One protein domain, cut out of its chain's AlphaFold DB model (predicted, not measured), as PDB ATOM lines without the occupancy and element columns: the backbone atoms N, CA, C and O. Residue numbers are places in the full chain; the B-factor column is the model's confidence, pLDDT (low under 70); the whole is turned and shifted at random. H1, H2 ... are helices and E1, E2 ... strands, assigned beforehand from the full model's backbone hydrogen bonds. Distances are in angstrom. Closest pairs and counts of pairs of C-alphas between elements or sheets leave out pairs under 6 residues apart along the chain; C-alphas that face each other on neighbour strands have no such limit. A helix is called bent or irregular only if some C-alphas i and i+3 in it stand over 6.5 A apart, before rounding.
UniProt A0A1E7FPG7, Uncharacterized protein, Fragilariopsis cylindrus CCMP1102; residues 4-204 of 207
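Overview. This is residues 4 to 204 of the 207 residues of an uncharacterized protein of Fragilariopsis cylindrus CCMP1102 (UniProt A0A1E7FPG7). What shape do these atoms make? A short solenoid of stacked helix pairs, H2 with H3, H5 with H6, H7 with H8 and H9 with H10, has H2, H5, H7 and H9 in one row beside H3, H6, H8 and H10 in another. At the H2 end lies a small hairpin of strands E1 and E2, and H1 lies farther out among long loops. What is it made of? The printed part has 201 residues, with named elements in the order H1, E1, E2, then H2 to H10, and one antiparallel sheet, E1 - E2. The class is mostly helix, though under half of the residues are in named elements. How big is it? It is compact, with a radius of gyration of the C-alphas of 16.3 A and spans of 48 by 41 by 33 A.

Along the chain. Where are the strands? E1 is residues 49 to 51, beginning at C-alpha 49 (25.188, -25.487, 44.290), and E2 is residues 76 to 81, 9.8 A long. Where are the helices? H1 is residues 20 to 24, H2 83 to 90, H3 92 to 101 at 15.0 A, H4 103 to 107, H5 116 to 120 and H6 126 to 135 at 15.7 A. H7 is residues 150 to 156, H8 160 to 168, H9 184 to 191 and H10 194 to 202, ending at C-alpha 202 (44.804, -36.736, 18.001). H6 is irregular, with C-alphas 128 and 131 7.0 A apart.

Arrangement. How do the strands pair? The hairpin E1 and E2 is antiparallel, with N 50 and O 80 2.8 A apart, within hydrogen-bond range. Which helices touch? Closest C-alphas include Ser 85 and Met 119 of H2 and H5, 6.5 A, His 118 and Ala 150 of H5 and H7, 4.2 A, and His 152 and Pro 184 of H7 and H9, 4.5 A. H6 and H8 touch at a shallow tilt of 17 degrees, the same way, closest at the C-alphas of Gln 127 and Gly 162, 4.8 A. H4 only just touches H5, with 3 pairs of C-alphas within 8 A, while H1 touches no helix. Are the helix backbones bonded? Every O i to N i+4 pair is within hydrogen-bond range in H1, H2, H5, H7, H8, H9 and H10, against 5 of 6 in H3, 3 of 6 in H6 and 0 of 1 in H4, where 1 of 2 O i to N i+3 pairs is.

Size, cuts and confidence. How far does it reach? The two C-alphas farthest apart, those of Asn 55 and Glu 202, are 49.6 A apart, and the printed part has no cut. Which links are long? They are H1 to E1, E1 to E2, H6 to H7 and H8 to H9. Where is confidence low? The pLDDT is under 70 at residue 7 and residues 12 to 13, 23 to 42 and 66 to 69.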
ATOM      1  N   TYR A   4      36.805 -44.536  43.059       74.50
ATOM      2  CA  TYR A   4      36.265 -44.113  41.771       74.50
ATOM      3  C   TYR A   4      34.753 -44.309  41.763       74.50
ATOM      4  O   TYR A   4      34.237 -45.300  42.287       74.50
ATOM      5  N   ARG A   5      34.054 -43.370  41.134       71.81
ATOM      6  CA  ARG A   5      32.635 -43.483  40.806       71.81
ATOM      7  C   ARG A   5      32.408 -44.579  39.765       71.81
ATOM      8  O   ARG A   5      33.320 -44.976  39.038       71.81
ATOM      9  N   LYS A   6      31.151 -45.017  39.618       70.12
ATOM     10  CA  LYS A   6      30.743 -45.988  38.581       70.12
ATOM     11  C   LYS A   6      31.091 -45.526  37.158       70.12
ATOM     12  O   LYS A   6      31.276 -46.358  36.277       70.12
ATOM     13  N   ASP A   7      31.168 -44.219  36.937       67.75
ATOM     14  CA  ASP A   7      31.482 -43.612  35.645       67.75
ATOM     15  C   ASP A   7      32.983 -43.351  35.424       67.75
ATOM     16  O   ASP A   7      33.350 -42.716  34.439       67.75
ATOM     17  N   GLY A   8      33.844 -43.845  36.321       70.44
ATOM     18  CA  GLY A   8      35.301 -43.797  36.188       70.44
ATOM     19  C   GLY A   8      35.959 -42.513  36.696       70.44
ATOM     20  O   GLY A   8      37.185 -42.420  36.663       70.44
ATOM     21  N   VAL A   9      35.189 -41.543  37.195       70.31
ATOM     22  CA  VAL A   9      35.736 -40.306  37.772       70.31
ATOM     23  C   VAL A   9      36.299 -40.575  39.168       70.31
ATOM     24  O   VAL A   9      35.682 -41.274  39.978       70.31
ATOM     25  N   LYS A  10      37.485 -40.025  39.445       70.25
ATOM     26  CA  LYS A  10      38.184 -40.169  40.726       70.25
ATOM     27  C   LYS A  10      37.453 -39.419  41.849       70.25
ATOM     28  O   LYS A  10      36.934 -38.326  41.641       70.25
ATOM     29  N   ILE A  11      37.419 -40.023  43.034       72.50
ATOM     30  CA  ILE A  11      36.946 -39.413  44.280       72.50
ATOM     31  C   ILE A  11      38.185 -39.002  45.084       72.50
ATOM     32  O   ILE A  11      39.049 -39.835  45.371       72.50
ATOM     33  N   ASP A  12      38.275 -37.722  45.444       63.41
ATOM     34  CA  ASP A  12      39.470 -37.134  46.070       63.41
ATOM     35  C   ASP A  12      39.514 -37.283  47.610       63.41
ATOM     36  O   ASP A  12      40.380 -36.715  48.274       63.41
ATOM     37  N   TYR A  13      38.612 -38.079  48.196       69.81
ATOM     38  CA  TYR A  13      38.569 -38.438  49.622       69.81
ATOM     39  C   TYR A  13      38.208 -39.924  49.811       69.81
ATOM     40  O   TYR A  13      37.798 -40.596  48.867       69.81
ATOM     41  N   ASP A  14      38.383 -40.454  51.028       77.38
ATOM     42  CA  ASP A  14      37.942 -41.812  51.388       77.38
ATOM     43  C   ASP A  14      36.474 -41.778  51.851       77.38
ATOM     44  O   ASP A  14      36.191 -41.288  52.951       77.38
ATOM     45  N   PRO A  15      35.524 -42.286  51.046       73.12
ATOM     46  CA  PRO A  15      34.105 -42.235  51.376       73.12
ATOM     47  C   PRO A  15      33.708 -43.222  52.485       73.12
ATOM     48  O   PRO A  15      32.620 -43.122  53.052       73.12
ATOM     49  N   TYR A  16      34.596 -44.154  52.840       81.12
ATOM     50  CA  TYR A  16      34.410 -45.134  53.911       81.12
ATOM     51  C   TYR A  16      35.217 -44.791  55.170       81.12
ATOM     52  O   TYR A  16      35.266 -45.592  56.108       81.12
ATOM     53  N   ALA A  17      35.827 -43.603  55.224       81.44
ATOM     54  CA  ALA A  17      36.536 -43.139  56.405       81.44
ATOM     55  C   ALA A  17      35.610 -43.063  57.633       81.44
ATOM     56  O   ALA A  17      34.405 -42.800  57.545       81.44
ATOM     57  N   LYS A  18      36.192 -43.268  58.821       82.88
ATOM     58  CA  LYS A  18      35.471 -43.163  60.098       82.88
ATOM     59  C   LYS A  18      34.808 -41.783  60.214       82.88
ATOM     60  O   LYS A  18      35.481 -40.770  60.050       82.88
ATOM     61  N   GLY A  19      33.512 -41.752  60.523       75.88
ATOM     62  CA  GLY A  19      32.724 -40.519  60.620       75.88
ATOM     63  C   GLY A  19      31.963 -40.130  59.351       75.88
ATOM     64  O   GLY A  19      31.033 -39.335  59.445       75.88
ATOM     65  N   MET A  20      32.282 -40.707  58.184       74.69
ATOM     66  CA  MET A  20      31.582 -40.379  56.930       74.69
ATOM     67  C   MET A  20      30.106 -40.777  56.983       74.69
ATOM     68  O   MET A  20      29.242 -39.944  56.736       74.69
ATOM     69  N   ALA A  21      29.812 -42.012  57.399       74.31
ATOM     70  CA  ALA A  21      28.435 -42.500  57.496       74.31
ATOM     71  C   ALA A  21      27.606 -41.777  58.575       74.31
ATOM     72  O   ALA A  21      26.407 -41.578  58.415       74.31
ATOM     73  N   GLU A  22      28.248 -41.371  59.673       75.31
ATOM     74  CA  GLU A  22      27.606 -40.631  60.769       75.31
ATOM     75  C   GLU A  22      27.273 -39.192  60.356       75.31
ATOM     76  O   GLU A  22      26.278 -38.635  60.815       75.31
ATOM     77  N   LYS A  23      28.097 -38.599  59.482       66.31
ATOM     78  CA  LYS A  23      27.948 -37.221  59.010       66.31
ATOM     79  C   LYS A  23      27.030 -37.093  57.793       66.31
ATOM     80  O   LYS A  23      26.260 -36.142  57.739       66.31
ATOM     81  N   TYR A  24      27.115 -38.023  56.842       64.31
ATOM     82  CA  TYR A  24      26.494 -37.910  55.513       64.31
ATOM     83  C   TYR A  24      25.471 -39.012  55.198       64.31
ATOM     84  O   TYR A  24      24.870 -39.009  54.126       64.31
ATOM     85  N   GLY A  25      25.264 -39.957  56.119       67.69
ATOM     86  CA  GLY A  25      24.397 -41.113  55.905       67.69
ATOM     87  C   GLY A  25      25.110 -42.300  55.250       67.69
ATOM     88  O   GLY A  25      26.275 -42.238  54.865       67.69
ATOM     89  N   LEU A  26      24.404 -43.430  55.176       66.81
ATOM     90  CA  LEU A  26      24.899 -44.661  54.546       66.81
ATOM     91  C   LEU A  26      24.804 -44.575  53.008       66.81
ATOM     92  O   LEU A  26      23.968 -43.822  52.506       66.81
ATOM     93  N   PRO A  27      25.576 -45.385  52.251       58.72
ATOM     94  CA  PRO A  27      25.494 -45.423  50.788       58.72
ATOM     95  C   PRO A  27      24.052 -45.536  50.274       58.72
ATOM     96  O   PRO A  27      23.323 -46.446  50.672       58.72
ATOM     97  N   GLY A  28      23.642 -44.611  49.398       58.94
ATOM     98  CA  GLY A  28      22.288 -44.552  48.827       58.94
ATOM     99  C   GLY A  28      21.211 -43.896  49.707       58.94
ATOM    100  O   GLY A  28      20.070 -43.797  49.269       58.94
ATOM    101  N   ASN A  29      21.560 -43.436  50.912       52.34
ATOM    102  CA  ASN A  29      20.710 -42.659  51.826       52.34
ATOM    103  C   ASN A  29      21.438 -41.367  52.219       52.34
ATOM    104  O   ASN A  29      21.745 -41.134  53.389       52.34
ATOM    105  N   THR A  30      21.793 -40.591  51.205       52.94
ATOM    106  CA  THR A  30      22.619 -39.390  51.317       52.94
ATOM    107  C   THR A  30      21.868 -38.292  52.054       52.94
ATOM    108  O   THR A  30      20.634 -38.305  52.112       52.94
ATOM    109  N   ASP A  31      22.596 -37.334  52.615       54.78
ATOM    110  CA  ASP A  31      21.980 -36.206  53.302       54.78
ATOM    111  C   ASP A  31      21.063 -35.368  52.383       54.78
ATOM    112  O   ASP A  31      21.092 -35.438  51.150       54.78
ATOM    113  N   ASN A  32      20.209 -34.549  53.004       52.16
ATOM    114  CA  ASN A  32      19.290 -33.661  52.287       52.16
ATOM    115  C   ASN A  32      20.012 -32.497  51.575       52.16
ATOM    116  O   ASN A  32      19.348 -31.671  50.947       52.16
ATOM    117  N   GLU A  33      21.342 -32.392  51.687       53.00
ATOM    118  CA  GLU A  33      22.143 -31.308  51.110       53.00
ATOM    119  C   GLU A  33      22.692 -31.658  49.718       53.00
ATOM    120  O   GLU A  33      23.267 -30.791  49.054       53.00
ATOM    121  N   GLY A  34      22.454 -32.888  49.241       51.25
ATOM    122  CA  GLY A  34      22.821 -33.323  47.895       51.25
ATOM    123  C   GLY A  34      24.318 -33.573  47.741       51.25
ATOM    124  O   GLY A  34      24.863 -33.303  46.671       51.25
ATOM    125  N   PHE A  35      24.977 -34.013  48.817       52.66
ATOM    126  CA  PHE A  35      26.307 -34.603  48.767       52.66
ATOM    127  C   PHE A  35      26.203 -36.102  49.051       52.66
ATOM    128  O   PHE A  35      25.994 -36.524  50.188       52.66
ATOM    129  N   ASP A  36      26.354 -36.917  48.013       61.44
ATOM    130  CA  ASP A  36      26.567 -38.351  48.144       61.44
ATOM    131  C   ASP A  36      28.064 -38.619  48.278       61.44
ATOM    132  O   ASP A  36      28.763 -38.628  47.263       61.44
ATOM    133  N   PRO A  37      28.603 -38.905  49.474       56.91
ATOM    134  CA  PRO A  37      30.022 -39.180  49.571       56.91
ATOM    135  C   PRO A  37      30.437 -40.439  48.782       56.91
ATOM    136  O   PRO A  37      31.613 -40.667  48.528       56.91
ATOM    137  N   TYR A  38      29.487 -41.286  48.388       55.19
ATOM    138  CA  TYR A  38      29.715 -42.533  47.669       55.19
ATOM    139  C   TYR A  38      29.542 -42.398  46.148       55.19
ATOM    140  O   TYR A  38      29.957 -43.301  45.417       55.19
ATOM    141  N   ALA A  39      28.966 -41.291  45.660       53.69
ATOM    142  CA  ALA A  39      28.710 -41.054  44.235       53.69
ATOM    143  C   ALA A  39      29.160 -39.675  43.716       53.69
ATOM    144  O   ALA A  39      29.414 -39.536  42.516       53.69
ATOM    145  N   ASP A  40      29.317 -38.673  44.576       53.97
ATOM    146  CA  ASP A  40      29.744 -37.327  44.208       53.97
ATOM    147  C   ASP A  40      31.252 -37.162  44.385       53.97
ATOM    148  O   ASP A  40      31.835 -37.479  45.423       53.97
ATOM    149  N   SER A  41      31.900 -36.599  43.364       54.09
ATOM    150  CA  SER A  41      33.272 -36.107  43.508       54.09
ATOM    151  C   SER A  41      33.315 -34.940  44.500       54.09
ATOM    152  O   SER A  41      34.233 -34.864  45.310       54.09
ATOM    153  N   VAL A  42      32.283 -34.086  44.476       64.19
ATOM    154  CA  VAL A  42      32.025 -32.949  45.373       64.19
ATOM    155  C   VAL A  42      30.519 -32.619  45.331       64.19
ATOM    156  O   VAL A  42      29.944 -32.508  44.251       64.19
ATOM    157  N   GLY A  43      29.851 -32.500  46.480       72.19
ATOM    158  CA  GLY A  43      28.397 -32.256  46.538       72.19
ATOM    159  C   GLY A  43      28.012 -30.814  46.229       72.19
ATOM    160  O   GLY A  43      28.885 -29.948  46.126       72.19
ATOM    161  N   ALA A  44      26.708 -30.527  46.157       79.62
ATOM    162  CA  ALA A  44      26.199 -29.194  45.813       79.62
ATOM    163  C   ALA A  44      26.782 -28.066  46.690       79.62
ATOM    164  O   ALA A  44      27.071 -26.978  46.195       79.62
ATOM    165  N   GLY A  45      27.035 -28.313  47.977       80.69
ATOM    166  CA  GLY A  45      27.673 -27.321  48.852       80.69
ATOM    167  C   GLY A  45      29.082 -26.906  48.410       80.69
ATOM    168  O   GLY A  45      29.489 -25.768  48.635       80.69
ATOM    169  N   ILE A  46      29.807 -27.796  47.735       81.44
ATOM    170  CA  ILE A  46      31.198 -27.601  47.316       81.44
ATOM    171  C   ILE A  46      31.271 -27.104  45.865       81.44
ATOM    172  O   ILE A  46      32.055 -26.200  45.572       81.44
ATOM    173  N   TYR A  47      30.466 -27.670  44.960       86.50
ATOM    174  CA  TYR A  47      30.499 -27.339  43.533       86.50
ATOM    175  C   TYR A  47      29.115 -27.501  42.885       86.50
ATOM    176  O   TYR A  47      28.430 -28.495  43.115       86.50
ATOM    177  N   GLY A  48      28.689 -26.539  42.061       90.12
ATOM    178  CA  GLY A  48      27.407 -26.619  41.337       90.12
ATOM    179  C   GLY A  48      26.154 -26.257  42.145       90.12
ATOM    180  O   GLY A  48      25.037 -26.350  41.637       90.12
ATOM    181  N   GLY A  49      26.295 -25.849  43.403       91.69
ATOM    182  CA  GLY A  49      25.188 -25.487  44.290       91.69
ATOM    183  C   GLY A  49      24.644 -24.080  44.096       91.69
ATOM    184  O   GLY A  49      25.325 -23.181  43.599       91.69
ATOM    185  N   CYS A  50      23.414 -23.879  44.560       93.00
ATOM    186  CA  CYS A  50      22.795 -22.568  44.682       93.00
ATOM    187  C   CYS A  50      23.591 -21.673  45.645       93.00
ATOM    188  O   CYS A  50      24.038 -22.108  46.710       93.00
ATOM    189  N   VAL A  51      23.765 -20.409  45.264       96.25
ATOM    190  CA  VAL A  51      24.575 -19.448  46.019       96.25
ATOM    191  C   VAL A  51      23.711 -18.389  46.678       96.25
ATOM    192  O   VAL A  51      22.720 -17.907  46.116       96.25
ATOM    193  N   LYS A  52      24.131 -17.987  47.873       96.12
ATOM    194  CA  LYS A  52      23.507 -16.928  48.645       96.12
ATOM    195  C   LYS A  52      23.650 -15.605  47.904       96.12
ATOM    196  O   LYS A  52      24.728 -15.262  47.416       96.12
ATOM    197  N   ARG A  53      22.557 -14.846  47.867       95.88
ATOM    198  CA  ARG A  53      22.516 -13.486  47.331       95.88
ATOM    199  C   ARG A  53      22.112 -12.498  48.417       95.88
ATOM    200  O   ARG A  53      21.384 -12.871  49.338       95.88
ATOM    201  N   ASP A  54      22.632 -11.281  48.342       96.44
ATOM    202  CA  ASP A  54      22.215 -10.180  49.210       96.44
ATOM    203  C   ASP A  54      20.873  -9.578  48.748       96.44
ATOM    204  O   ASP A  54      20.239 -10.063  47.807       96.44
ATOM    205  N   ASN A  55      20.421  -8.521  49.426       95.81
ATOM    206  CA  ASN A  55      19.148  -7.860  49.118       95.81
ATOM    207  C   ASN A  55      19.138  -7.158  47.747       95.81
ATOM    208  O   ASN A  55      18.067  -6.818  47.251       95.81
ATOM    209  N   GLU A  56      20.306  -6.937  47.146       95.25
ATOM    210  CA  GLU A  56      20.472  -6.344  45.817       95.25
ATOM    211  C   GLU A  56      20.595  -7.424  44.727       95.25
ATOM    212  O   GLU A  56      20.614  -7.118  43.537       95.25
ATOM    213  N   GLY A  57      20.635  -8.701  45.120       93.00
ATOM    214  CA  GLY A  57      20.795  -9.836  44.220       93.00
ATOM    215  C   GLY A  57      22.253 -10.170  43.895       93.00
ATOM    216  O   GLY A  57      22.490 -11.095  43.108       93.00
ATOM    217  N   ASN A  58      23.234  -9.493  44.500       95.81
ATOM    218  CA  ASN A  58      24.649  -9.797  44.299       95.81
ATOM    219  C   ASN A  58      25.022 -11.095  45.015       95.81
ATOM    220  O   ASN A  58      24.474 -11.420  46.067       95.81
ATOM    221  N   ILE A  59      25.974 -11.843  44.459       96.44
ATOM    222  CA  ILE A  59      26.472 -13.073  45.083       96.44
ATOM    223  C   ILE A  59      27.263 -12.716  46.340       96.44
ATOM    224  O   ILE A  59      28.203 -11.926  46.291       96.44
ATOM    225  N   VAL A  60      26.912 -13.350  47.458       97.19
ATOM    226  CA  VAL A  60      27.660 -13.218  48.708       97.19
ATOM    227  C   VAL A  60      28.939 -14.045  48.610       97.19
ATOM    228  O   VAL A  60      28.886 -15.262  48.415       97.19
ATOM    229  N   ILE A  61      30.083 -13.380  48.773       96.00
ATOM    230  CA  ILE A  61      31.412 -13.996  48.796       96.00
ATOM    231  C   ILE A  61      31.877 -14.147  50.247       96.00
ATOM    232  O   ILE A  61      31.810 -13.196  51.025       96.00
ATOM    233  N   GLY A  62      32.350 -15.335  50.619       93.06
ATOM    234  CA  GLY A  62      32.782 -15.637  51.983       93.06
ATOM    235  C   GLY A  62      33.494 -16.981  52.098       93.06
ATOM    236  O   GLY A  62      34.010 -17.504  51.108       93.06
ATOM    237  N   GLU A  63      33.530 -17.528  53.315       86.56
ATOM    238  CA  GLU A  63      34.033 -18.882  53.559       86.56
ATOM    239  C   GLU A  63      33.218 -19.895  52.750       86.56
ATOM    240  O   GLU A  63      31.983 -19.895  52.766       86.56
ATOM    241  N   GLN A  64      33.928 -20.739  52.002       79.19
ATOM    242  CA  GLN A  64      33.303 -21.788  51.209       79.19
ATOM    243  C   GLN A  64      32.913 -22.964  52.103       79.19
ATOM    244  O   GLN A  64      33.447 -23.143  53.199       79.19
ATOM    245  N   TYR A  65      31.965 -23.774  51.632       71.88
ATOM    246  CA  TYR A  65      31.385 -24.863  52.412       71.88
ATOM    247  C   TYR A  65      32.462 -25.740  53.065       71.88
ATOM    248  O   TYR A  65      33.376 -26.225  52.398       71.88
ATOM    249  N   GLN A  66      32.353 -25.904  54.387       68.44
ATOM    250  CA  GLN A  66      33.270 -26.680  55.232       68.44
ATOM    251  C   GLN A  66      34.770 -26.340  55.081       68.44
ATOM    252  O   GLN A  66      35.611 -27.162  55.434       68.44
ATOM    253  N   ASN A  67      35.123 -25.147  54.588       61.62
ATOM    254  CA  ASN A  67      36.508 -24.719  54.359       61.62
ATOM    255  C   ASN A  67      37.316 -25.649  53.431       61.62
ATOM    256  O   ASN A  67      38.534 -25.753  53.557       61.62
ATOM    257  N   HIS A  68      36.659 -26.297  52.459       64.31
ATOM    258  CA  HIS A  68      37.338 -27.107  51.430       64.31
ATOM    259  C   HIS A  68      38.251 -26.281  50.506       64.31
ATOM    260  O   HIS A  68      39.131 -26.830  49.845       64.31
ATOM    261  N   ASN A  69      38.054 -24.961  50.452       69.94
ATOM    262  CA  ASN A  69      38.916 -24.027  49.738       69.94
ATOM    263  C   ASN A  69      39.243 -22.827  50.637       69.94
ATOM    264  O   ASN A  69      38.340 -22.132  51.099       69.94
ATOM    265  N   ASN A  70      40.536 -22.562  50.843       80.31
ATOM    266  CA  ASN A  70      41.019 -21.426  51.638       80.31
ATOM    267  C   ASN A  70      40.800 -20.072  50.940       80.31
ATOM    268  O   ASN A  70      40.971 -19.022  51.558       80.31
ATOM    269  N   ARG A  71      40.471 -20.077  49.641       84.50
ATOM    270  CA  ARG A  71      40.096 -18.875  48.895       84.50
ATOM    271  C   ARG A  71      38.610 -18.581  49.127       84.50
ATOM    272  O   ARG A  71      37.801 -19.501  48.996       84.50
ATOM    273  N   PRO A  72      38.223 -17.329  49.417       90.56
ATOM    274  CA  PRO A  72      36.816 -16.978  49.542       90.56
ATOM    275  C   PRO A  72      36.090 -17.188  48.207       90.56
ATOM    276  O   PRO A  72      36.670 -17.019  47.134       90.56
ATOM    277  N   GLY A  73      34.818 -17.566  48.272       93.62
ATOM    278  CA  GLY A  73      34.007 -17.863  47.094       93.62
ATOM    279  C   GLY A  73      32.510 -17.714  47.358       93.62
ATOM    280  O   GLY A  73      32.122 -17.294  48.450       93.62
ATOM    281  N   PRO A  74      31.660 -18.029  46.364       95.94
ATOM    282  CA  PRO A  74      30.213 -17.963  46.517       95.94
ATOM    283  C   PRO A  74      29.721 -18.842  47.667       95.94
ATOM    284  O   PRO A  74      29.964 -20.051  47.689       95.94
ATOM    285  N   VAL A  75      29.022 -18.231  48.622       93.75
ATOM    286  CA  VAL A  75      28.517 -18.924  49.812       93.75
ATOM    287  C   VAL A  75      27.330 -19.803  49.431       93.75
ATOM    288  O   VAL A  75      26.375 -19.320  48.824       93.75
ATOM    289  N   TYR A  76      27.367 -21.080  49.809       91.88
ATOM    290  CA  TYR A  76      26.256 -22.013  49.608       91.88
ATOM    291  C   TYR A  76      25.011 -21.573  50.389       91.88
ATOM    292  O   TYR A  76      25.112 -21.157  51.543       91.88
ATOM    293  N   ASP A  77      23.829 -21.671  49.780       89.81
ATOM    294  CA  ASP A  77      22.569 -21.267  50.419       89.81
ATOM    295  C   ASP A  77      21.705 -22.423  50.946       89.81
ATOM    296  O   ASP A  77      20.627 -22.175  51.489       89.81
ATOM    297  N   GLY A  78      22.157 -23.671  50.794       83.19
ATOM    298  CA  GLY A  78      21.445 -24.854  51.286       83.19
ATOM    299  C   GLY A  78      20.356 -25.407  50.358       83.19
ATOM    300  O   GLY A  78      19.704 -26.380  50.721       83.19
ATOM    301  N   ARG A  79      20.129 -24.836  49.165       84.94
ATOM    302  CA  ARG A  79      19.051 -25.269  48.245       84.94
ATOM    303  C   ARG A  79      19.459 -26.375  47.259       84.94
ATOM    304  O   ARG A  79      18.717 -26.668  46.316       84.94
ATOM    305  N   GLY A  80      20.619 -26.999  47.457       85.94
ATOM    306  CA  GLY A  80      21.168 -28.024  46.567       85.94
ATOM    307  C   GLY A  80      21.694 -27.451  45.250       85.94
ATOM    308  O   GLY A  80      22.008 -26.263  45.151       85.94
ATOM    309  N   TYR A  81      21.796 -28.303  44.226       89.06
ATOM    310  CA  TYR A  81      22.292 -27.914  42.902       89.06
ATOM    311  C   TYR A  81      21.499 -26.756  42.282       89.06
ATOM    312  O   TYR A  81      20.263 -26.708  42.381       89.06
ATOM    313  N   SER A  82      22.224 -25.861  41.607       94.00
ATOM    314  CA  SER A  82      21.660 -24.764  40.823       94.00
ATOM    315  C   SER A  82      20.763 -25.277  39.694       94.00
ATOM    316  O   SER A  82      20.790 -26.463  39.341       94.00
ATOM    317  N   LEU A  83      19.951 -24.389  39.115       93.94
ATOM    318  CA  LEU A  83      19.046 -24.770  38.032       93.94
ATOM    319  C   LEU A  83      19.822 -25.278  36.810       93.94
ATOM    320  O   LEU A  83      19.491 -26.342  36.282       93.94
ATOM    321  N   MET A  84      20.886 -24.575  36.402       97.56
ATOM    322  CA  MET A  84      21.724 -25.013  35.285       97.56
ATOM    323  C   MET A  84      22.490 -26.298  35.620       97.56
ATOM    324  O   MET A  84      22.581 -27.186  34.779       97.56
ATOM    325  N   SER A  85      22.969 -26.463  36.856       94.88
ATOM    326  CA  SER A  85      23.645 -27.701  37.273       94.88
ATOM    327  C   SER A  85      22.719 -28.917  37.181       94.88
ATOM    328  O   SER A  85      23.102 -29.951  36.635       94.88
ATOM    329  N   LYS A  86      21.459 -28.783  37.618       93.38
ATOM    330  CA  LYS A  86      20.428 -29.824  37.441       93.38
ATOM    331  C   LYS A  86      20.160 -30.121  35.965       93.38
ATOM    332  O   LYS A  86      20.018 -31.286  35.601       93.38
ATOM    333  N   ALA A  87      20.115 -29.096  35.116       96.94
ATOM    334  CA  ALA A  87      19.948 -29.279  33.677       96.94
ATOM    335  C   ALA A  87      21.128 -30.027  33.042       96.94
ATOM    336  O   ALA A  87      20.905 -30.948  32.263       96.94
ATOM    337  N   ILE A  88      22.365 -29.703  33.424       97.25
ATOM    338  CA  ILE A  88      23.572 -30.397  32.954       97.25
ATOM    339  C   ILE A  88      23.555 -31.873  33.360       97.25
ATOM    340  O   ILE A  88      23.895 -32.725  32.540       97.25
ATOM    341  N   HIS A  89      23.127 -32.186  34.588       89.81
ATOM    342  CA  HIS A  89      22.957 -33.572  35.031       89.81
ATOM    343  C   HIS A  89      21.895 -34.323  34.221       89.81
ATOM    344  O   HIS A  89      22.075 -35.504  33.928       89.81
ATOM    345  N   ALA A  90      20.808 -33.644  33.850       91.81
ATOM    346  CA  ALA A  90      19.759 -34.209  33.007       91.81
ATOM    347  C   ALA A  90      20.197 -34.380  31.539       91.81
ATOM    348  O   ALA A  90      19.697 -35.277  30.864       91.81
ATOM    349  N   GLY A  91      21.133 -33.557  31.057       96.19
ATOM    350  CA  GLY A  91      21.784 -33.701  29.756       96.19
ATOM    351  C   GLY A  91      21.590 -32.513  28.797       96.19
ATOM    352  O   GLY A  91      20.877 -31.551  29.106       96.19
ATOM    353  N   PRO A  92      22.203 -32.584  27.599       98.31
ATOM    354  CA  PRO A  92      22.300 -31.465  26.652       98.31
ATOM    355  C   PRO A  92      20.943 -30.934  26.172       98.31
ATOM    356  O   PRO A  92      20.785 -29.731  25.947       98.31
ATOM    357  N   GLU A  93      19.941 -31.809  26.047       98.25
ATOM    358  CA  GLU A  93      18.579 -31.423  25.662       98.25
ATOM    359  C   GLU A  93      17.957 -30.482  26.695       98.25
ATOM    360  O   GLU A  93      17.415 -29.437  26.331       98.25
ATOM    361  N   LYS A  94      18.103 -30.803  27.989       98.50
ATOM    362  CA  LYS A  94      17.572 -29.970  29.069       98.50
ATOM    363  C   LYS A  94      18.338 -28.655  29.179       98.50
ATOM    364  O   LYS A  94      17.706 -27.624  29.375       98.50
ATOM    365  N   VAL A  95      19.662 -28.664  28.993       98.69
ATOM    366  CA  VAL A  95      20.471 -27.431  28.909       98.69
ATOM    367  C   VAL A  95      19.966 -26.528  27.783       98.69
ATOM    368  O   VAL A  95      19.712 -25.346  27.999       98.69
ATOM    369  N   THR A  96      19.751 -27.090  26.595       98.50
ATOM    370  CA  THR A  96      19.249 -26.343  25.435       98.50
ATOM    371  C   THR A  96      17.832 -25.815  25.664       98.50
ATOM    372  O   THR A  96      17.520 -24.708  25.240       98.50
ATOM    373  N   GLU A  97      16.964 -26.584  26.323       98.31
ATOM    374  CA  GLU A  97      15.615 -26.156  26.701       98.31
ATOM    375  C   GLU A  97      15.657 -24.936  27.623       98.31
ATOM    376  O   GLU A  97      15.074 -23.911  27.285       98.31
ATOM    377  N   ILE A  98      16.394 -25.004  28.735       98.25
ATOM    378  CA  ILE A  98      16.392 -23.908  29.713       98.25
ATOM    379  C   ILE A  98      17.064 -22.639  29.180       98.25
ATOM    380  O   ILE A  98      16.651 -21.542  29.543       98.25
ATOM    381  N   LEU A  99      18.054 -22.757  28.287       98.50
ATOM    382  CA  LEU A  99      18.723 -21.600  27.683       98.50
ATOM    383  C   LEU A  99      17.856 -20.853  26.664       98.50
ATOM    384  O   LEU A  99      18.193 -19.723  26.316       98.50
ATOM    385  N   LYS A 100      16.752 -21.447  26.184       98.12
ATOM    386  CA  LYS A 100      15.775 -20.725  25.351       98.12
ATOM    387  C   LYS A 100      15.044 -19.662  26.158       98.12
ATOM    388  O   LYS A 100      14.851 -18.557  25.659       98.12
ATOM    389  N   ASP A 101      14.669 -20.007  27.385       97.38
ATOM    390  CA  ASP A 101      13.901 -19.130  28.267       97.38
ATOM    391  C   ASP A 101      14.817 -18.241  29.124       97.38
ATOM    392  O   ASP A 101      14.475 -17.095  29.405       97.38
ATOM    393  N   TYR A 102      15.999 -18.751  29.491       97.81
ATOM    394  CA  TYR A 102      16.957 -18.108  30.397       97.81
ATOM    395  C   TYR A 102      18.391 -18.149  29.824       97.81
ATOM    396  O   TYR A 102      19.261 -18.871  30.330       97.81
ATOM    397  N   PRO A 103      18.676 -17.419  28.728       97.94
ATOM    398  CA  PRO A 103      19.963 -17.470  28.028       97.94
ATOM    399  C   PRO A 103      21.156 -16.984  28.864       97.94
ATOM    400  O   PRO A 103      22.307 -17.256  28.514       97.94
ATOM    401  N   GLU A 104      20.924 -16.238  29.939       97.50
ATOM    402  CA  GLU A 104      21.929 -15.794  30.903       97.50
ATOM    403  C   GLU A 104      22.462 -16.933  31.779       97.50
ATOM    404  O   GLU A 104      23.598 -16.851  32.246       97.50
ATOM    405  N   LEU A 105      21.704 -18.025  31.950       98.12
ATOM    406  CA  LEU A 105      22.122 -19.141  32.804       98.12
ATOM    407  C   LEU A 105      23.351 -19.880  32.278       98.12
ATOM    408  O   LEU A 105      23.962 -20.621  33.040       98.12
ATOM    409  N   LYS A 106      23.763 -19.653  31.022       98.38
ATOM    410  CA  LYS A 106      25.047 -20.147  30.497       98.38
ATOM    411  C   LYS A 106      26.261 -19.586  31.250       98.38
ATOM    412  O   LYS A 106      27.328 -20.183  31.178       98.38
ATOM    413  N   GLU A 107      26.078 -18.487  31.986       98.12
ATOM    414  CA  GLU A 107      27.083 -17.860  32.850       98.12
ATOM    415  C   GLU A 107      26.724 -17.931  34.344       98.12
ATOM    416  O   GLU A 107      27.304 -17.201  35.150       98.12
ATOM    417  N   GLU A 108      25.764 -18.777  34.741       97.06
ATOM    418  CA  GLU A 108      25.368 -18.912  36.148       97.06
ATOM    419  C   GLU A 108      26.579 -19.267  37.024       97.06
ATOM    420  O   GLU A 108      27.281 -20.242  36.771       97.06
ATOM    421  N   ILE A 109      26.808 -18.490  38.083       97.38
ATOM    422  CA  ILE A 109      27.855 -18.780  39.064       97.38
ATOM    423  C   ILE A 109      27.242 -19.586  40.209       97.38
ATOM    424  O   ILE A 109      26.320 -19.120  40.884       97.38
ATOM    425  N   SER A 110      27.789 -20.774  40.446       96.00
ATOM    426  CA  SER A 110      27.425 -21.664  41.547       96.00
ATOM    427  C   SER A 110      28.502 -21.696  42.641       96.00
ATOM    428  O   SER A 110      29.521 -20.999  42.565       96.00
ATOM    429  N   THR A 111      28.310 -22.533  43.664       93.81
ATOM    430  CA  THR A 111      29.366 -22.847  44.647       93.81
ATOM    431  C   THR A 111      30.652 -23.304  43.950       93.81
ATOM    432  O   THR A 111      30.636 -23.757  42.797       93.81
ATOM    433  N   GLY A 112      31.791 -23.079  44.609       91.31
ATOM    434  CA  GLY A 112      33.114 -23.255  44.012       91.31
ATOM    435  C   GLY A 112      33.506 -22.148  43.027       91.31
ATOM    436  O   GLY A 112      34.599 -22.206  42.469       91.31
ATOM    437  N   GLY A 113      32.647 -21.143  42.800       94.94
ATOM    438  CA  GLY A 113      32.807 -20.166  41.715       94.94
ATOM    439  C   GLY A 113      32.626 -20.783  40.333       94.94
ATOM    440  O   GLY A 113      33.026 -20.185  39.340       94.94
ATOM    441  N   ALA A 114      32.070 -21.994  40.276       95.56
ATOM    442  CA  ALA A 114      31.922 -22.728  39.040       95.56
ATOM    443  C   ALA A 114      30.901 -22.048  38.126       95.56
ATOM    444  O   ALA A 114      29.919 -21.462  38.582       95.56
ATOM    445  N   ARG A 115      31.144 -22.182  36.826       98.00
ATOM    446  CA  ARG A 115      30.196 -21.853  35.756       98.00
ATOM    447  C   ARG A 115      29.709 -23.126  35.066       98.00
ATOM    448  O   ARG A 115      30.337 -24.172  35.246       98.00
ATOM    449  N   PRO A 116      28.663 -23.073  34.228       98.50
ATOM    450  CA  PRO A 116      28.078 -24.259  33.603       98.50
ATOM    451  C   PRO A 116      29.096 -25.135  32.860       98.50
ATOM    452  O   PRO A 116      29.095 -26.352  33.030       98.50
ATOM    453  N   LEU A 117      30.044 -24.539  32.126       98.69
ATOM    454  CA  LEU A 117      31.103 -25.304  31.454       98.69
ATOM    455  C   LEU A 117      32.018 -26.056  32.437       98.69
ATOM    456  O   LEU A 117      32.481 -27.151  32.129       98.69
ATOM    457  N   HIS A 118      32.244 -25.526  33.640       97.88
ATOM    458  CA  HIS A 118      32.967 -26.265  34.670       97.88
ATOM    459  C   HIS A 118      32.164 -27.461  35.179       97.88
ATOM    460  O   HIS A 118      32.729 -28.532  35.383       97.88
ATOM    461  N   MET A 119      30.847 -27.300  35.346       96.38
ATOM    462  CA  MET A 119      29.951 -28.389  35.749       96.38
ATOM    463  C   MET A 119      29.898 -29.518  34.718       96.38
ATOM    464  O   MET A 119      29.790 -30.687  35.101       96.38
ATOM    465  N   CYS A 120      30.049 -29.202  33.428       97.69
ATOM    466  CA  CYS A 120      30.284 -30.201  32.384       97.69
ATOM    467  C   CYS A 120      31.533 -31.049  32.664       97.69
ATOM    468  O   CYS A 120      31.523 -32.252  32.424       97.69
ATOM    469  N   GLY A 121      32.577 -30.453  33.243       95.31
ATOM    470  CA  GLY A 121      33.824 -31.126  33.602       95.31
ATOM    471  C   GLY A 121      33.766 -32.005  34.850       95.31
ATOM    472  O   GLY A 121      34.795 -32.551  35.233       95.31
ATOM    473  N   MET A 122      32.609 -32.156  35.502       90.75
ATOM    474  CA  MET A 122      32.495 -32.902  36.766       90.75
ATOM    475  C   MET A 122      32.087 -34.368  36.601       90.75
ATOM    476  O   MET A 122      32.184 -35.134  37.559       90.75
ATOM    477  N   SER A 123      31.632 -34.778  35.414       89.56
ATOM    478  CA  SER A 123      31.346 -36.184  35.125       89.56
ATOM    479  C   SER A 123      31.359 -36.505  33.636       89.56
ATOM    480  O   SER A 123      31.176 -35.624  32.792       89.56
ATOM    481  N   SER A 124      31.493 -37.792  33.312       90.50
ATOM    482  CA  SER A 124      31.456 -38.252  31.923       90.50
ATOM    483  C   SER A 124      30.080 -38.121  31.266       90.50
ATOM    484  O   SER A 124      30.005 -38.069  30.042       90.50
ATOM    485  N   ASN A 125      29.006 -38.010  32.052       91.25
ATOM    486  CA  ASN A 125      27.675 -37.675  31.545       91.25
ATOM    487  C   ASN A 125      27.516 -36.160  31.339       91.25
ATOM    488  O   ASN A 125      27.026 -35.713  30.306       91.25
ATOM    489  N   ASN A 126      27.980 -35.356  32.299       95.50
ATOM    490  CA  ASN A 126      27.853 -33.900  32.247       95.50
ATOM    491  C   ASN A 126      28.630 -33.295  31.065       95.50
ATOM    492  O   ASN A 126      28.178 -32.301  30.488       95.50
ATOM    493  N   GLN A 127      29.764 -33.895  30.672       97.88
ATOM    494  CA  GLN A 127      30.579 -33.397  29.556       97.88
ATOM    495  C   GLN A 127      29.813 -33.386  28.224       97.88
ATOM    496  O   GLN A 127      30.159 -32.616  27.331       97.88
ATOM    497  N   LEU A 128      28.745 -34.182  28.087       98.44
ATOM    498  CA  LEU A 128      27.910 -34.216  26.883       98.44
ATOM    499  C   LEU A 128      27.150 -32.899  26.655       98.44
ATOM    500  O   LEU A 128      26.764 -32.599  25.530       98.44
ATOM    501  N   SER A 129      26.985 -32.080  27.698       98.75
ATOM    502  CA  SER A 129      26.366 -30.751  27.608       98.75
ATOM    503  C   SER A 129      27.335 -29.646  27.165       98.75
ATOM    504  O   SER A 129      26.908 -28.512  26.942       98.75
ATOM    505  N   THR A 130      28.630 -29.953  27.012       98.88
ATOM    506  CA  THR A 130      29.670 -28.958  26.692       98.88
ATOM    507  C   THR A 130      29.376 -28.242  25.375       98.88
ATOM    508  O   THR A 130      29.413 -27.014  25.326       98.88
ATOM    509  N   GLN A 131      29.015 -28.989  24.323       98.81
ATOM    510  CA  GLN A 131      28.733 -28.394  23.014       98.81
ATOM    511  C   GLN A 131      27.518 -27.458  23.061       98.81
ATOM    512  O   GLN A 131      27.586 -26.363  22.516       98.81
ATOM    513  N   SER A 132      26.453 -27.821  23.785       98.75
ATOM    514  CA  SER A 132      25.269 -26.963  23.947       98.75
ATOM    515  C   SER A 132      25.610 -25.603  24.571       98.75
ATOM    516  O   SER A 132      25.070 -24.577  24.161       98.75
ATOM    517  N   LEU A 133      26.529 -25.574  25.540       98.81
ATOM    518  CA  LEU A 133      26.988 -24.333  26.169       98.81
ATOM    519  C   LEU A 133      27.927 -23.526  25.259       98.81
ATOM    520  O   LEU A 133      27.810 -22.302  25.202       98.81
ATOM    521  N   ILE A 134      28.814 -24.191  24.510       98.88
ATOM    522  CA  ILE A 134      29.660 -23.549  23.487       98.88
ATOM    523  C   ILE A 134      28.790 -22.883  22.412       98.88
ATOM    524  O   ILE A 134      29.021 -21.725  22.050       98.88
ATOM    525  N   ASP A 135      27.763 -23.580  21.928       98.56
ATOM    526  CA  ASP A 135      26.831 -23.070  20.917       98.56
ATOM    527  C   ASP A 135      26.069 -21.845  21.437       98.56
ATOM    528  O   ASP A 135      25.884 -20.865  20.710       98.56
ATOM    529  N   ALA A 136      25.726 -21.851  22.729       98.44
ATOM    530  CA  ALA A 136      25.133 -20.719  23.432       98.44
ATOM    531  C   ALA A 136      26.116 -19.565  23.727       98.44
ATOM    532  O   ALA A 136      25.694 -18.543  24.272       98.44
ATOM    533  N   LYS A 137      27.393 -19.687  23.336       98.50
ATOM    534  CA  LYS A 137      28.472 -18.708  23.563       98.50
ATOM    535  C   LYS A 137      28.830 -18.513  25.037       98.50
ATOM    536  O   LYS A 137      29.055 -17.381  25.457       98.50
ATOM    537  N   ALA A 138      28.855 -19.599  25.808       98.62
ATOM    538  CA  ALA A 138      29.397 -19.573  27.162       98.62
ATOM    539  C   ALA A 138      30.904 -19.239  27.154       98.62
ATOM    540  O   ALA A 138      31.629 -19.643  26.239       98.62
ATOM    541  N   ASP A 139      31.376 -18.526  28.175       98.44
ATOM    542  CA  ASP A 139      32.784 -18.157  28.337       98.44
ATOM    543  C   ASP A 139      33.671 -19.387  28.596       98.44
ATOM    544  O   ASP A 139      33.614 -20.021  29.653       98.44
ATOM    545  N   LEU A 140      34.529 -19.706  27.622       98.19
ATOM    546  CA  LEU A 140      35.449 -20.846  27.675       98.19
ATOM    547  C   LEU A 140      36.556 -20.672  28.724       98.19
ATOM    548  O   LEU A 140      37.097 -21.668  29.208       98.19
ATOM    549  N   TYR A 141      36.902 -19.425  29.052       97.31
ATOM    550  CA  TYR A 141      38.086 -19.065  29.835       97.31
ATOM    551  C   TYR A 141      37.753 -18.607  31.253       97.31
ATOM    552  O   TYR A 141      38.663 -18.263  32.010       97.31
ATOM    553  N   ALA A 142      36.472 -18.619  31.635       97.38
ATOM    554  CA  ALA A 142      36.066 -18.345  33.002       97.38
ATOM    555  C   ALA A 142      36.810 -19.275  33.970       97.38
ATOM    556  O   ALA A 142      36.963 -20.466  33.698       97.38
ATOM    557  N   GLN A 143      37.239 -18.725  35.103       95.25
ATOM    558  CA  GLN A 143      37.945 -19.468  36.140       95.25
ATOM    559  C   GLN A 143      37.063 -19.634  37.373       95.25
ATOM    560  O   GLN A 143      36.398 -18.692  37.808       95.25
ATOM    561  N   ASP A 144      37.086 -20.830  37.950       94.75
ATOM    562  CA  ASP A 144      36.493 -21.091  39.254       94.75
ATOM    563  C   ASP A 144      37.402 -20.617  40.408       94.75
ATOM    564  O   ASP A 144      38.485 -20.063  40.204       94.75
ATOM    565  N   THR A 145      36.988 -20.832  41.658       92.38
ATOM    566  CA  THR A 145      37.752 -20.374  42.839       92.38
ATOM    567  C   THR A 145      39.116 -21.054  43.004       92.38
ATOM    568  O   THR A 145      39.966 -20.556  43.746       92.38
ATOM    569  N   TYR A 146      39.379 -22.161  42.309       87.50
ATOM    570  CA  TYR A 146      40.693 -22.804  42.261       87.50
ATOM    571  C   TYR A 146      41.588 -22.204  41.167       87.50
ATOM    572  O   TYR A 146      42.782 -22.491  41.129       87.50
ATOM    573  N   GLY A 147      41.064 -21.289  40.348       91.69
ATOM    574  CA  GLY A 147      41.760 -20.723  39.194       91.69
ATOM    575  C   GLY A 147      41.695 -21.630  37.965       91.69
ATOM    576  O   GLY A 147      42.403 -21.388  36.993       91.69
ATOM    577  N   TYR A 148      40.877 -22.680  37.991       94.19
ATOM    578  CA  TYR A 148      40.746 -23.628  36.889       94.19
ATOM    579  C   TYR A 148      39.644 -23.200  35.937       94.19
ATOM    580  O   TYR A 148      38.599 -22.752  36.390       94.19
ATOM    581  N   THR A 149      39.875 -23.386  34.636       97.94
ATOM    582  CA  THR A 149      38.824 -23.302  33.609       97.94
ATOM    583  C   THR A 149      38.118 -24.642  33.452       97.94
ATOM    584  O   THR A 149      38.560 -25.674  33.972       97.94
ATOM    585  N   ALA A 150      37.059 -24.667  32.645       98.00
ATOM    586  CA  ALA A 150      36.399 -25.907  32.255       98.00
ATOM    587  C   ALA A 150      37.371 -26.937  31.648       98.00
ATOM    588  O   ALA A 150      37.286 -28.116  31.980       98.00
ATOM    589  N   LEU A 151      38.347 -26.511  30.834       98.50
ATOM    590  CA  LEU A 151      39.311 -27.432  30.221       98.50
ATOM    591  C   LEU A 151      40.261 -28.059  31.257       98.50
ATOM    592  O   LEU A 151      40.593 -29.237  31.144       98.50
ATOM    593  N   HIS A 152      40.625 -27.321  32.313       96.56
ATOM    594  CA  HIS A 152      41.381 -27.877  33.444       96.56
ATOM    595  C   HIS A 152      40.570 -28.961  34.176       96.56
ATOM    596  O   HIS A 152      41.126 -29.993  34.549       96.56
ATOM    597  N   ARG A 153      39.251 -28.762  34.341       95.00
ATOM    598  CA  ARG A 153      38.345 -29.759  34.947       95.00
ATOM    599  C   ARG A 153      38.178 -31.001  34.068       95.00
ATOM    600  O   ARG A 153      38.236 -32.117  34.576       95.00
ATOM    601  N   MET A 154      38.051 -30.824  32.751       97.44
ATOM    602  CA  MET A 154      38.027 -31.945  31.803       97.44
ATOM    603  C   MET A 154      39.319 -32.769  31.885       97.44
ATOM    604  O   MET A 154      39.273 -33.996  31.971       97.44
ATOM    605  N   ALA A 155      40.468 -32.095  31.938       96.38
ATOM    606  CA  ALA A 155      41.770 -32.732  32.082       96.38
ATOM    607  C   ALA A 155      41.923 -33.498  33.405       96.38
ATOM    608  O   ALA A 155      42.360 -34.652  33.400       96.38
ATOM    609  N   SER A 156      41.551 -32.892  34.542       92.56
ATOM    610  CA  SER A 156      41.683 -33.538  35.856       92.56
ATOM    611  C   SER A 156      40.851 -34.812  35.953       92.56
ATOM    612  O   SER A 156      41.305 -35.788  36.544       92.56
ATOM    613  N   ASN A 157      39.675 -34.810  35.319       91.56
ATOM    614  CA  ASN A 157      38.695 -35.890  35.391       91.56
ATOM    615  C   ASN A 157      38.726 -36.843  34.187       91.56
ATOM    616  O   ASN A 157      37.849 -37.695  34.076       91.56
ATOM    617  N   ASN A 158      39.739 -36.737  33.317       95.62
ATOM    618  CA  ASN A 158      39.931 -37.608  32.153       95.62
ATOM    619  C   ASN A 158      38.742 -37.600  31.162       95.62
ATOM    620  O   ASN A 158      38.305 -38.650  30.692       95.62
ATOM    621  N   LEU A 159      38.205 -36.413  30.874       97.06
ATOM    622  CA  LEU A 159      36.998 -36.203  30.071       97.06
ATOM    623  C   LEU A 159      37.358 -35.699  28.668       97.06
ATOM    624  O   LEU A 159      37.542 -34.505  28.431       97.06
ATOM    625  N   ASP A 160      37.491 -36.630  27.734       98.00
ATOM    626  CA  ASP A 160      37.953 -36.395  26.370       98.00
ATOM    627  C   ASP A 160      36.905 -35.736  25.465       98.00
ATOM    628  O   ASP A 160      37.262 -34.850  24.698       98.00
ATOM    629  N   VAL A 161      35.622 -36.095  25.575       98.56
ATOM    630  CA  VAL A 161      34.551 -35.543  24.719       98.56
ATOM    631  C   VAL A 161      34.348 -34.049  24.977       98.56
ATOM    632  O   VAL A 161      34.318 -33.245  24.044       98.56
ATOM    633  N   GLY A 162      34.236 -33.653  26.247       98.69
ATOM    634  CA  GLY A 162      34.139 -32.241  26.621       98.69
ATOM    635  C   GLY A 162      35.443 -31.485  26.358       98.69
ATOM    636  O   GLY A 162      35.411 -30.349  25.885       98.69
ATOM    637  N   GLY A 163      36.590 -32.130  26.602       98.62
ATOM    638  CA  GLY A 163      37.906 -31.592  26.267       98.62
ATOM    639  C   GLY A 163      38.054 -31.283  24.777       98.62
ATOM    640  O   GLY A 163      38.419 -30.168  24.414       98.62
ATOM    641  N   GLU A 164      37.701 -32.232  23.908       98.81
ATOM    642  CA  GLU A 164      37.704 -32.068  22.451       98.81
ATOM    643  C   GLU A 164      36.832 -30.889  22.018       98.81
ATOM    644  O   GLU A 164      37.284 -30.057  21.231       98.81
ATOM    645  N   ALA A 165      35.609 -30.787  22.547       98.88
ATOM    646  CA  ALA A 165      34.694 -29.702  22.203       98.88
ATOM    647  C   ALA A 165      35.287 -28.319  22.536       98.88
ATOM    648  O   ALA A 165      35.273 -27.422  21.693       98.88
ATOM    649  N   LEU A 166      35.869 -28.155  23.730       98.81
ATOM    650  CA  LEU A 166      36.501 -26.900  24.156       98.81
ATOM    651  C   LEU A 166      37.730 -26.544  23.307       98.81
ATOM    652  O   LEU A 166      37.888 -25.389  22.910       98.81
ATOM    653  N   VAL A 167      38.574 -27.528  22.986       98.69
ATOM    654  CA  VAL A 167      39.768 -27.319  22.151       98.69
ATOM    655  C   VAL A 167      39.386 -26.936  20.726       98.69
ATOM    656  O   VAL A 167      39.920 -25.972  20.179       98.69
ATOM    657  N   ARG A 168      38.398 -27.615  20.133       98.56
ATOM    658  CA  ARG A 168      37.861 -27.251  18.812       98.56
ATOM    659  C   ARG A 168      37.207 -25.869  18.802       98.56
ATOM    660  O   ARG A 168      37.222 -25.208  17.767       98.56
ATOM    661  N   ALA A 169      36.675 -25.420  19.938       98.44
ATOM    662  CA  ALA A 169      36.165 -24.063  20.123       98.44
ATOM    663  C   ALA A 169      37.273 -23.009  20.344       98.44
ATOM    664  O   ALA A 169      36.968 -21.822  20.461       98.44
ATOM    665  N   GLY A 170      38.546 -23.417  20.358       97.19
ATOM    666  CA  GLY A 170      39.713 -22.538  20.408       97.19
ATOM    667  C   GLY A 170      40.399 -22.441  21.770       97.19
ATOM    668  O   GLY A 170      41.355 -21.679  21.889       97.19
ATOM    669  N   HIS A 171      39.959 -23.188  22.789       97.50
ATOM    670  CA  HIS A 171      40.641 -23.197  24.082       97.50
ATOM    671  C   HIS A 171      41.902 -24.071  24.014       97.50
ATOM    672  O   HIS A 171      41.821 -25.295  24.037       97.50
ATOM    673  N   ASP A 172      43.079 -23.447  23.970       96.88
ATOM    674  CA  ASP A 172      44.362 -24.160  23.908       96.88
ATOM    675  C   ASP A 172      44.620 -24.983  25.196       96.88
ATOM    676  O   ASP A 172      44.633 -24.404  26.290       96.88
ATOM    677  N   PRO A 173      44.833 -26.314  25.109       97.50
ATOM    678  CA  PRO A 173      45.098 -27.179  26.262       97.50
ATOM    679  C   PRO A 173      46.513 -27.022  26.851       97.50
ATOM    680  O   PRO A 173      46.788 -27.579  27.917       97.50
ATOM    681  N   ASN A 174      47.398 -26.262  26.195       96.06
ATOM    682  CA  ASN A 174      48.703 -25.844  26.716       96.06
ATOM    683  C   ASN A 174      48.681 -24.435  27.332       96.06
ATOM    684  O   ASN A 174      49.698 -23.970  27.849       96.06
ATOM    685  N   MET A 175      47.537 -23.746  27.310       92.62
ATOM    686  CA  MET A 175      47.419 -22.420  27.903       92.62
ATOM    687  C   MET A 175      47.443 -22.509  29.429       92.62
ATOM    688  O   MET A 175      46.614 -23.183  30.047       92.62
ATOM    689  N   LYS A 176      48.372 -21.776  30.047       90.31
ATOM    690  CA  LYS A 176      48.391 -21.562  31.492       90.31
ATOM    691  C   LYS A 176      47.597 -20.307  31.836       90.31
ATOM    692  O   LYS A 176      47.964 -19.214  31.414       90.31
ATOM    693  N   MET A 177      46.543 -20.468  32.625       92.50
ATOM    694  CA  MET A 177      45.725 -19.348  33.091       92.50
ATOM    695  C   MET A 177      46.362 -18.653  34.295       92.50
ATOM    696  O   MET A 177      47.064 -19.277  35.096       92.50
ATOM    697  N   GLU A 178      46.102 -17.357  34.450       87.69
ATOM    698  CA  GLU A 178      46.572 -16.597  35.609       87.69
ATOM    699  C   GLU A 178      45.986 -17.182  36.904       87.69
ATOM    700  O   GLU A 178      44.784 -17.387  37.024       87.69
ATOM    701  N   GLY A 179      46.834 -17.508  37.881       81.12
ATOM    702  CA  GLY A 179      46.396 -18.111  39.147       81.12
ATOM    703  C   GLY A 179      46.130 -19.624  39.113       81.12
ATOM    704  O   GLY A 179      45.934 -20.202  40.189       81.12
ATOM    705  N   ALA A 180      46.186 -20.270  37.940       84.12
ATOM    706  CA  ALA A 180      46.252 -21.728  37.818       84.12
ATOM    707  C   ALA A 180      47.681 -22.229  38.088       84.12
ATOM    708  O   ALA A 180      48.672 -21.610  37.684       84.12
ATOM    709  N   ASP A 181      47.810 -23.372  38.760       85.69
ATOM    710  CA  ASP A 181      49.116 -23.965  39.064       85.69
ATOM    711  C   ASP A 181      49.772 -24.606  37.825       85.69
ATOM    712  O   ASP A 181      51.001 -24.684  37.740       85.69
ATOM    713  N   SER A 182      48.975 -25.029  36.844       91.25
ATOM    714  CA  SER A 182      49.398 -25.821  35.686       91.25
ATOM    715  C   SER A 182      48.435 -25.684  34.507       91.25
ATOM    716  O   SER A 182      47.316 -25.212  34.677       91.25
ATOM    717  N   THR A 183      48.866 -26.115  33.323       96.12
ATOM    718  CA  THR A 183      48.019 -26.217  32.123       96.12
ATOM    719  C   THR A 183      47.064 -27.417  32.208       96.12
ATOM    720  O   THR A 183      47.299 -28.347  32.992       96.12
ATOM    721  N   PRO A 184      46.008 -27.470  31.373       96.88
ATOM    722  CA  PRO A 184      45.180 -28.666  31.246       96.88
ATOM    723  C   PRO A 184      45.988 -29.939  30.931       96.88
ATOM    724  O   PRO A 184      45.817 -30.950  31.610       96.88
ATOM    725  N   ILE A 185      46.924 -29.907  29.976       96.94
ATOM    726  CA  ILE A 185      47.769 -31.076  29.665       96.94
ATOM    727  C   ILE A 185      48.633 -31.502  30.864       96.94
ATOM    728  O   ILE A 185      48.739 -32.694  31.160       96.94
ATOM    729  N   GLU A 186      49.237 -30.559  31.588       95.75
ATOM    730  CA  GLU A 186      50.030 -30.856  32.789       95.75
ATOM    731  C   GLU A 186      49.173 -31.478  33.903       95.75
ATOM    732  O   GLU A 186      49.610 -32.415  34.579       95.75
ATOM    733  N   ILE A 187      47.938 -30.999  34.091       93.81
ATOM    734  CA  ILE A 187      46.964 -31.610  35.004       93.81
ATOM    735  C   ILE A 187      46.667 -33.046  34.577       93.81
ATOM    736  O   ILE A 187      46.811 -33.948  35.403       93.81
ATOM    737  N   ALA A 188      46.317 -33.273  33.308       94.75
ATOM    738  CA  ALA A 188      45.985 -34.604  32.808       94.75
ATOM    739  C   ALA A 188      47.158 -35.587  32.971       94.75
ATOM    740  O   ALA A 188      46.955 -36.739  33.350       94.75
ATOM    741  N   ARG A 189      48.410 -35.150  32.778       94.44
ATOM    742  CA  ARG A 189      49.587 -35.998  33.046       94.44
ATOM    743  C   ARG A 189      49.699 -36.383  34.519       94.44
ATOM    744  O   ARG A 189      49.886 -37.561  34.826       94.44
ATOM    745  N   ARG A 190      49.545 -35.421  35.434       91.75
ATOM    746  CA  ARG A 190      49.609 -35.661  36.888       91.75
ATOM    747  C   ARG A 190      48.469 -36.565  37.375       91.75
ATOM    748  O   ARG A 190      48.706 -37.420  38.226       91.75
ATOM    749  N   SER A 191      47.263 -36.411  36.825       85.12
ATOM    750  CA  SER A 191      46.078 -37.203  37.186       85.12
ATOM    751  C   SER A 191      45.962 -38.537  36.442       85.12
ATOM    752  O   SER A 191      45.081 -39.329  36.768       85.12
ATOM    753  N   ARG A 192      46.852 -38.820  35.478       91.06
ATOM    754  CA  ARG A 192      46.767 -39.970  34.557       91.06
ATOM    755  C   ARG A 192      45.492 -39.956  33.698       91.06
ATOM    756  O   ARG A 192      44.895 -41.001  33.448       91.06
ATOM    757  N   GLY A 193      45.097 -38.782  33.215       92.44
ATOM    758  CA  GLY A 193      44.001 -38.571  32.269       92.44
ATOM    759  C   GLY A 193      44.311 -39.082  30.860       92.44
ATOM    760  O   GLY A 193      44.458 -38.295  29.929       92.44
ATOM    761  N   ILE A 194      44.430 -40.403  30.700       95.06
ATOM    762  CA  ILE A 194      44.866 -41.052  29.453       95.06
ATOM    763  C   ILE A 194      43.954 -40.736  28.262       95.06
ATOM    764  O   ILE A 194      44.464 -40.434  27.190       95.06
ATOM    765  N   GLN A 195      42.631 -40.782  28.435       96.56
ATOM    766  CA  GLN A 195      41.677 -40.523  27.345       96.56
ATOM    767  C   GLN A 195      41.767 -39.070  26.887       96.56
ATOM    768  O   GLN A 195      41.875 -38.800  25.693       96.56
ATOM    769  N   PHE A 196      41.818 -38.141  27.846       97.19
ATOM    770  CA  PHE A 196      42.017 -36.728  27.549       97.19
ATOM    771  C   PHE A 196      43.328 -36.507  26.780       97.19
ATOM    772  O   PHE A 196      43.319 -35.878  25.730       97.19
ATOM    773  N   LEU A 197      44.447 -37.067  27.254       97.69
ATOM    774  CA  LEU A 197      45.757 -36.917  26.606       97.69
ATOM    775  C   LEU A 197      45.800 -37.530  25.202       97.69
ATOM    776  O   LEU A 197      46.297 -36.888  24.280       97.69
ATOM    777  N   MET A 198      45.248 -38.734  25.019       97.69
ATOM    778  CA  MET A 198      45.133 -39.358  23.696       97.69
ATOM    779  C   MET A 198      44.330 -38.471  22.748       97.69
ATOM    780  O   MET A 198      44.746 -38.243  21.613       97.69
ATOM    781  N   LYS A 199      43.228 -37.890  23.229       98.31
ATOM    782  CA  LYS A 199      42.425 -36.963  22.439       98.31
ATOM    783  C   LYS A 199      43.185 -35.686  22.079       98.31
ATOM    784  O   LYS A 199      43.127 -35.253  20.931       98.31
ATOM    785  N   MET A 200      43.923 -35.095  23.017       98.00
ATOM    786  CA  MET A 200      44.761 -33.922  22.735       98.00
ATOM    787  C   MET A 200      45.820 -34.239  21.668       98.00
ATOM    788  O   MET A 200      46.011 -33.454  20.739       98.00
ATOM    789  N   GLN A 201      46.432 -35.426  21.736       96.88
ATOM    790  CA  GLN A 201      47.399 -35.905  20.748       96.88
ATOM    791  C   GLN A 201      46.776 -36.076  19.351       96.88
ATOM    792  O   GLN A 201      47.385 -35.682  18.356       96.88
ATOM    793  N   GLU A 202      45.563 -36.632  19.259       97.31
ATOM    794  CA  GLU A 202      44.804 -36.736  18.001       97.31
ATOM    795  C   GLU A 202      44.507 -35.362  17.383       97.31
ATOM    796  O   GLU A 202      44.503 -35.216  16.161       97.31
ATOM    797  N   LEU A 203      44.280 -34.350  18.223       97.50
ATOM    798  CA  LEU A 203      44.020 -32.968  17.812       97.50
ATOM    799  C   LEU A 203      45.297 -32.175  17.482       97.50
ATOM    800  O   LEU A 203      45.204 -31.012  17.101       97.50
ATOM    801  N   GLY A 204      46.479 -32.787  17.591       96.06
ATOM    802  CA  GLY A 204      47.758 -32.148  17.277       96.06
ATOM    803  C   GLY A 204      48.370 -31.341  18.426       96.06
ATOM    804  O   GLY A 204      49.339 -30.613  18.211       96.06
TER     805      GLY A 204